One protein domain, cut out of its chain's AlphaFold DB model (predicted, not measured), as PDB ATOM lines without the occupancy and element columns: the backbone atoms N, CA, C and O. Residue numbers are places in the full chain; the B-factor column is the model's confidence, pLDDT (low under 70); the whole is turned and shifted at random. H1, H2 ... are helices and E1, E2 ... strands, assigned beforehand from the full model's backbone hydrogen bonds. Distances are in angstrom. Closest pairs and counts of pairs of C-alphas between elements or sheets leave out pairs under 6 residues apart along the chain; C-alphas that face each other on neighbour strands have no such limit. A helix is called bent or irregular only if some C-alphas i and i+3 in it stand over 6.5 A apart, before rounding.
ATOM      1  N   MET A   4       0.145 -22.137  76.503       72.06
ATOM      2  CA  MET A   4      -0.601 -21.937  75.260       72.06
ATOM      3  C   MET A   4       0.325 -21.346  74.186       72.06
ATOM      4  O   MET A   4       1.103 -20.433  74.476       72.06
ATOM      5  N   SER A   5       0.264 -21.870  72.963       77.38
ATOM      6  CA  SER A   5       0.931 -21.269  71.804       77.38
ATOM      7  C   SER A   5       0.296 -19.920  71.461       77.38
ATOM      8  O   SER A   5      -0.892 -19.711  71.699       77.38
ATOM      9  N   LYS A   6       1.068 -19.021  70.841       73.50
ATOM     10  CA  LYS A   6       0.580 -17.705  70.393       73.50
ATOM     11  C   LYS A   6      -0.578 -17.805  69.397       73.50
ATOM     12  O   LYS A   6      -1.436 -16.935  69.392       73.50
ATOM     13  N   ASP A   7      -0.618 -18.878  68.610       74.25
ATOM     14  CA  ASP A   7      -1.686 -19.122  67.635       74.25
ATOM     15  C   ASP A   7      -2.960 -19.707  68.269       74.25
ATOM     16  O   ASP A   7      -3.922 -19.976  67.556       74.25
ATOM     17  N   GLY A   8      -2.957 -20.001  69.577       73.12
ATOM     18  CA  GLY A   8      -4.095 -20.579  70.308       73.12
ATOM     19  C   GLY A   8      -4.437 -22.033  69.952       73.12
ATOM     20  O   GLY A   8      -5.314 -22.628  70.565       73.12
ATOM     21  N   LYS A   9      -3.744 -22.637  68.980       79.00
ATOM     22  CA  LYS A   9      -4.071 -23.973  68.444       79.00
ATOM     23  C   LYS A   9      -3.435 -25.139  69.199       79.00
ATOM     24  O   LYS A   9      -3.943 -26.253  69.135       79.00
ATOM     25  N   CYS A  10      -2.310 -24.904  69.874       81.44
ATOM     26  CA  CYS A  10      -1.503 -25.962  70.483       81.44
ATOM     27  C   CYS A  10      -1.014 -25.566  71.877       81.44
ATOM     28  O   CYS A  10      -0.659 -24.410  72.113       81.44
ATOM     29  N   ALA A  11      -0.889 -26.551  72.767       82.25
ATOM     30  CA  ALA A  11      -0.053 -26.430  73.956       82.25
ATOM     31  C   ALA A  11       1.419 -26.652  73.568       82.25
ATOM     32  O   ALA A  11       1.730 -27.527  72.764       82.25
ATOM     33  N   THR A  12       2.326 -25.860  74.130       84.12
ATOM     34  CA  THR A  12       3.755 -25.855  73.810       84.12
ATOM     35  C   THR A  12       4.613 -26.016  75.064       84.12
ATOM     36  O   THR A  12       4.182 -25.706  76.177       84.12
ATOM     37  N   SER A  13       5.838 -26.503  74.892       83.31
ATOM     38  CA  SER A  13       6.863 -26.618  75.931       83.31
ATOM     39  C   SER A  13       8.080 -25.761  75.584       83.31
ATOM     40  O   SER A  13       8.169 -25.194  74.498       83.31
ATOM     41  N   SER A  14       9.032 -25.651  76.513       85.12
ATOM     42  CA  SER A  14      10.330 -25.039  76.221       85.12
ATOM     43  C   SER A  14      11.021 -25.769  75.067       85.12
ATOM     44  O   SER A  14      10.969 -26.997  75.015       85.12
ATOM     45  N   CYS A  15      11.682 -25.024  74.179       86.94
ATOM     46  CA  CYS A  15      12.478 -25.608  73.104       86.94
ATOM     47  C   CYS A  15      13.763 -26.220  73.666       86.94
ATOM     48  O   CYS A  15      14.540 -25.537  74.337       86.94
ATOM     49  N   LEU A  16      13.988 -27.491  73.360       87.81
ATOM     50  CA  LEU A  16      15.237 -28.198  73.608       87.81
ATOM     51  C   LEU A  16      16.153 -28.063  72.389       87.81
ATOM     52  O   LEU A  16      15.686 -27.875  71.262       87.81
ATOM     53  N   GLN A  17      17.465 -28.129  72.625       90.00
ATOM     54  CA  GLN A  17      18.476 -27.927  71.583       90.00
ATOM     55  C   GLN A  17      18.443 -29.037  70.522       90.00
ATOM     56  O   GLN A  17      18.757 -28.785  69.360       90.00
ATOM     57  N   ARG A  18      18.064 -30.260  70.908       91.31
ATOM     58  CA  ARG A  18      17.911 -31.394  69.993       91.31
ATOM     59  C   ARG A  18      16.448 -31.599  69.623       91.31
ATOM     60  O   ARG A  18      15.579 -31.627  70.490       91.31
ATOM     61  N   GLN A  19      16.202 -31.824  68.334       89.88
ATOM     62  CA  GLN A  19      14.856 -32.088  67.826       89.88
ATOM     63  C   GLN A  19      14.263 -33.380  68.404       89.88
ATOM     64  O   GLN A  19      13.106 -33.383  68.805       89.88
ATOM     65  N   GLU A  20      15.073 -34.430  68.543       91.88
ATOM     66  CA  GLU A  20      14.644 -35.710  69.122       91.88
ATOM     67  C   GLU A  20      14.088 -35.549  70.542       91.88
ATOM     68  O   GLU A  20      13.112 -36.196  70.917       91.88
ATOM     69  N   GLU A  21      14.669 -34.640  71.329       89.88
ATOM     70  CA  GLU A  21      14.213 -34.365  72.690       89.88
ATOM     71  C   GLU A  21      12.886 -33.591  72.694       89.88
ATOM     72  O   GLU A  21      12.018 -33.865  73.526       89.88
ATOM     73  N   ASN A  22      12.688 -32.666  71.745       88.75
ATOM     74  CA  ASN A  22      11.400 -31.991  71.554       88.75
ATOM     75  C   ASN A  22      10.309 -32.994  71.153       88.75
ATOM     76  O   ASN A  22       9.224 -32.990  71.739       88.75
ATOM     77  N   ASP A  23      10.602 -33.879  70.199       92.12
ATOM     78  CA  ASP A  23       9.653 -34.886  69.722       92.12
ATOM     79  C   ASP A  23       9.289 -35.872  70.842       92.12
ATOM     80  O   ASP A  23       8.109 -36.166  71.067       92.12
ATOM     81  N   PHE A  24      10.283 -36.314  71.618       91.62
ATOM     82  CA  PHE A  24      10.071 -37.154  72.793       91.62
ATOM     83  C   PHE A  24       9.194 -36.464  73.848       91.62
ATOM     84  O   PHE A  24       8.268 -37.082  74.387       91.62
ATOM     85  N   ALA A  25       9.429 -35.178  74.129       88.25
ATOM     86  CA  ALA A  25       8.629 -34.414  75.084       88.25
ATOM     87  C   ALA A  25       7.155 -34.311  74.649       88.25
ATOM     88  O   ALA A  25       6.254 -34.498  75.473       88.25
ATOM     89  N   VAL A  26       6.899 -34.085  73.356       90.12
ATOM     90  CA  VAL A  26       5.539 -34.032  72.795       90.12
ATOM     91  C   VAL A  26       4.845 -35.390  72.897       90.12
ATOM     92  O   VAL A  26       3.699 -35.462  73.352       90.12
ATOM     93  N   GLN A  27       5.523 -36.478  72.519       91.75
ATOM     94  CA  GLN A  27       4.947 -37.824  72.586       91.75
ATOM     95  C   GLN A  27       4.638 -38.243  74.025       91.75
ATOM     96  O   GLN A  27       3.536 -38.712  74.314       91.75
ATOM     97  N   THR A  28       5.569 -38.000  74.945       90.19
ATOM     98  CA  THR A  28       5.398 -38.298  76.373       90.19
ATOM     99  C   THR A  28       4.220 -37.527  76.958       90.19
ATOM    100  O   THR A  28       3.389 -38.091  77.675       90.19
ATOM    101  N   PHE A  29       4.089 -36.244  76.613       87.00
ATOM    102  CA  PHE A  29       2.968 -35.428  77.062       87.00
ATOM    103  C   PHE A  29       1.628 -35.949  76.524       87.00
ATOM    104  O   PHE A  29       0.677 -36.094  77.297       87.00
ATOM    105  N   ARG A  30       1.567 -36.311  75.236       88.56
ATOM    106  CA  ARG A  30       0.373 -36.894  74.603       88.56
ATOM    107  C   ARG A  30      -0.050 -38.203  75.271       88.56
ATOM    108  O   ARG A  30      -1.230 -38.367  75.572       88.56
ATOM    109  N   LEU A  31       0.900 -39.101  75.533       90.94
ATOM    110  CA  LEU A  31       0.640 -40.354  76.246       90.94
ATOM    111  C   LEU A  31       0.133 -40.091  77.668       90.94
ATOM    112  O   LEU A  31      -0.826 -40.725  78.109       90.94
ATOM    113  N   SER A  32       0.713 -39.107  78.365       86.38
ATOM    114  CA  SER A  32       0.241 -38.722  79.696       86.38
ATOM    115  C   SER A  32      -1.209 -38.232  79.661       86.38
ATOM    116  O   SER A  32      -1.995 -38.628  80.513       86.38
ATOM    117  N   LEU A  33      -1.599 -37.437  78.657       83.88
ATOM    118  CA  LEU A  33      -2.966 -36.926  78.524       83.88
ATOM    119  C   LEU A  33      -3.975 -38.037  78.236       83.88
ATOM    120  O   LEU A  33      -5.062 -38.023  78.806       83.88
ATOM    121  N   GLN A  34      -3.618 -39.006  77.389       86.94
ATOM    122  CA  GLN A  34      -4.491 -40.145  77.091       86.94
ATOM    123  C   GLN A  34      -4.697 -41.055  78.310       86.94
ATOM    124  O   GLN A  34      -5.788 -41.581  78.500       86.94
ATOM    125  N   SER A  35      -3.666 -41.222  79.143       88.62
ATOM    126  CA  SER A  35      -3.701 -42.112  80.310       88.62
ATOM    127  C   SER A  35      -4.378 -41.494  81.544       88.62
ATOM    128  O   SER A  35      -5.013 -42.191  82.331       88.62
ATOM    129  N   ARG A  36      -4.271 -40.172  81.729       80.56
ATOM    130  CA  ARG A  36      -4.598 -39.488  82.996       80.56
ATOM    131  C   ARG A  36      -6.094 -39.382  83.324       80.56
ATOM    132  O   ARG A  36      -6.422 -39.035  84.456       80.56
ATOM    133  N   GLY A  37      -6.988 -39.694  82.383       79.31
ATOM    134  CA  GLY A  37      -8.437 -39.590  82.588       79.31
ATOM    135  C   GLY A  37      -8.918 -38.141  82.808       79.31
ATOM    136  O   GLY A  37      -8.190 -37.193  82.496       79.31
ATOM    137  N   PRO A  38     -10.150 -37.931  83.308       81.31
ATOM    138  CA  PRO A  38     -10.701 -36.593  83.517       81.31
ATOM    139  C   PRO A  38      -9.934 -35.830  84.607       81.31
ATOM    140  O   PRO A  38      -9.680 -36.346  85.695       81.31
ATOM    141  N   PHE A  39      -9.596 -34.571  84.331       80.06
ATOM    142  CA  PHE A  39      -8.884 -33.682  85.250       80.06
ATOM    143  C   PHE A  39      -9.651 -32.373  85.455       80.06
ATOM    144  O   PHE A  39     -10.479 -31.976  84.638       80.06
ATOM    145  N   ARG A  40      -9.366 -31.683  86.564       80.19
ATOM    146  CA  ARG A  40      -9.932 -30.356  86.834       80.19
ATOM    147  C   ARG A  40      -9.294 -29.337  85.893       80.19
ATOM    148  O   ARG A  40      -8.075 -29.191  85.894       80.19
ATOM    149  N   CYS A  41     -10.116 -28.634  85.126       79.94
ATOM    150  CA  CYS A  41      -9.693 -27.566  84.230       79.94
ATOM    151  C   CYS A  41     -10.219 -26.206  84.705       79.94
ATOM    152  O   CYS A  41     -11.186 -26.120  85.465       79.94
ATOM    153  N   PHE A  42      -9.562 -25.141  84.256       79.44
ATOM    154  CA  PHE A  42     -10.000 -23.767  84.459       79.44
ATOM    155  C   PHE A  42     -10.393 -23.177  83.104       79.44
ATOM    156  O   PHE A  42      -9.576 -23.161  82.185       79.44
ATOM    157  N   VAL A  43     -11.628 -22.694  82.991       79.44
ATOM    158  CA  VAL A  43     -12.165 -22.061  81.778       79.44
ATOM    159  C   VAL A  43     -12.449 -20.595  82.091       79.44
ATOM    160  O   VAL A  43     -12.944 -20.276  83.175       79.44
ATOM    161  N   SER A  44     -12.109 -19.701  81.166       71.94
ATOM    162  CA  SER A  44     -12.435 -18.279  81.271       71.94
ATOM    163  C   SER A  44     -13.660 -17.970  80.415       71.94
ATOM    164  O   SER A  44     -13.728 -18.397  79.269       71.94
ATOM    165  N   ALA A  45     -14.609 -17.183  80.927       66.75
ATOM    166  CA  ALA A  45     -15.826 -16.824  80.188       66.75
ATOM    167  C   ALA A  45     -15.549 -16.045  78.884       66.75
ATOM    168  O   ALA A  45     -16.366 -16.070  77.972       66.75
ATOM    169  N   GLN A  46     -14.398 -15.369  78.782       68.94
ATOM    170  CA  GLN A  46     -13.970 -14.675  77.560       68.94
ATOM    171  C   GLN A  46     -13.364 -15.601  76.499       68.94
ATOM    172  O   GLN A  46     -13.287 -15.205  75.343       68.94
ATOM    173  N   HIS A  47     -12.948 -16.811  76.873       63.34
ATOM    174  CA  HIS A  47     -12.358 -17.783  75.960       63.34
ATOM    175  C   HIS A  47     -12.973 -19.163  76.242       63.34
ATOM    176  O   HIS A  47     -12.368 -20.029  76.869       63.34
ATOM    177  N   GLY A  48     -14.231 -19.336  75.829       61.53
ATOM    178  CA  GLY A  48     -15.014 -20.549  76.101       61.53
ATOM    179  C   GLY A  48     -14.482 -21.819  75.429       61.53
ATOM    180  O   GLY A  48     -14.784 -22.916  75.894       61.53
ATOM    181  N   ASP A  49     -13.654 -21.667  74.393       66.06
ATOM    182  CA  ASP A  49     -13.091 -22.778  73.618       66.06
ATOM    183  C   ASP A  49     -11.709 -23.233  74.122       66.06
ATOM    184  O   ASP A  49     -11.130 -24.177  73.582       66.06
ATOM    185  N   GLU A  50     -11.170 -22.597  75.170       71.50
ATOM    186  CA  GLU A  50      -9.879 -22.963  75.751       71.50
ATOM    187  C   GLU A  50      -9.986 -23.312  77.240       71.50
ATOM    188  O   GLU A  50     -10.620 -22.634  78.051       71.50
ATOM    189  N   ALA A  51      -9.328 -24.407  77.615       73.25
ATOM    190  CA  ALA A  51      -9.298 -24.903  78.980       73.25
ATOM    191  C   ALA A  51      -7.849 -25.005  79.459       73.25
ATOM    192  O   ALA A  51      -7.028 -25.734  78.899       73.25
ATOM    193  N   LEU A  52      -7.529 -24.277  80.528       73.44
ATOM    194  CA  LEU A  52      -6.206 -24.269  81.136       73.44
ATOM    195  C   LEU A  52      -6.104 -25.392  82.169       73.44
ATOM    196  O   LEU A  52      -6.938 -25.519  83.068       73.44
ATOM    197  N   MET A  53      -5.045 -26.196  82.070       71.88
ATOM    198  CA  MET A  53      -4.775 -27.275  83.025       71.88
ATOM    199  C   MET A  53      -4.214 -26.756  84.360       71.88
ATOM    200  O   MET A  53      -4.395 -27.389  85.396       71.88
TER     201      MET A  53
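Overview. This is residues 4 to 53 of the 100 residues of an uncharacterized protein of Echinococcus granulosus (UniProt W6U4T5). The model is a flat, open frame with one straight helix, H1, as one side and a small two-strand hairpin, E1 and E2, at the far end, joined by a stretched link of residues 36 to 41. A long stretch with no named element, residues 4 to 18, begins with a loop, runs out to the first end of H1 and there turns back into the helix, so that H1 and this stretch form a wide bend, while residues 30 to 38 stand free of the rest. The printed part has 50 residues, with one named helix and two named strands in the order H1, E1, E2; the sheet is E1 - E2, antiparallel, and the class is mixed, helices and strands. The whole is loose, with a radius of gyration of the C-alphas of 13.1 A, and its C-alphas span 38 by 27 by 12 A.

Arrangement. The printed part begins with residues 4 to 18, which hold no named element; their C-alphas lie 3 to 19 A from the mean of all C-alphas. Then comes H1, residues 19 to 35, which is not bent, and in it every O i to N i+4 pair is within hydrogen-bond range. A short link of 6 residues leads from H1 to E1, residues 42 to 44. A tight link of 2 residues then joins E1 to E2, residues 47 to 52. E1 and E2 are antiparallel neighbours and form a hairpin, with 152 degrees between their N-to-C directions. Their C-alphas that face each other are those of Phe 42 and Leu 52, 5.1 A apart, of Val 43 and Ala 51, 4.9 A apart, and of Ser 44 and His 47, 5.3 A apart. Across the pair, N 42 and O 52 are within hydrogen-bond range at 2.9 A, and so are N 52 and O 42 at 2.9 A. Next to the tight link, N 47 and O 44 are 3.0 A apart, also within hydrogen-bond range. H1 and E2 are apart, with no C-alpha of the one within 8 A of the other.

Along the chain. The printed part starts at Met 4, whose C-alpha is at (-0.601, -21.937, 75.260). By Arg 18, the last residue before the helix, the C-alpha has reached (17.911, -31.394, 69.993). H1 runs from Gln 19, C-alpha at (14.856, -32.088, 67.826), to Ser 35, C-alpha at (-3.701, -42.112, 80.310). It has 17 residues and measures 24.5 A from first to last C-alpha. E1 runs from Phe 42 to Ser 44, 3 residues. E2, the longest strand with 6 residues, runs from His 47 to Leu 52 and measures 10.3 A from first to last C-alpha. The C-alpha of Leu 52 is at (-6.206, -24.269, 81.136), and the printed part ends one residue later at Met 53.

Size, cuts and confidence. The two C-alphas farthest apart are those of Arg 18 and Ala 45, at 38.1 A. The first and last printed C-alphas, of Met 4 and Met 53, are 10.3 A apart. Residues 30 to 38, of which 30 to 35 belong to H1, stand free; without them the body has 41 residues and spans 38 by 23 by 12 A. The printed part has no cut, and neither of the links between named elements is long. The mean pLDDT of the printed part is 81.3, that of H1 is 89, that of E1 is 77 and that of E2 is 68. Confidence is low, under 70, at residues 45 to 49.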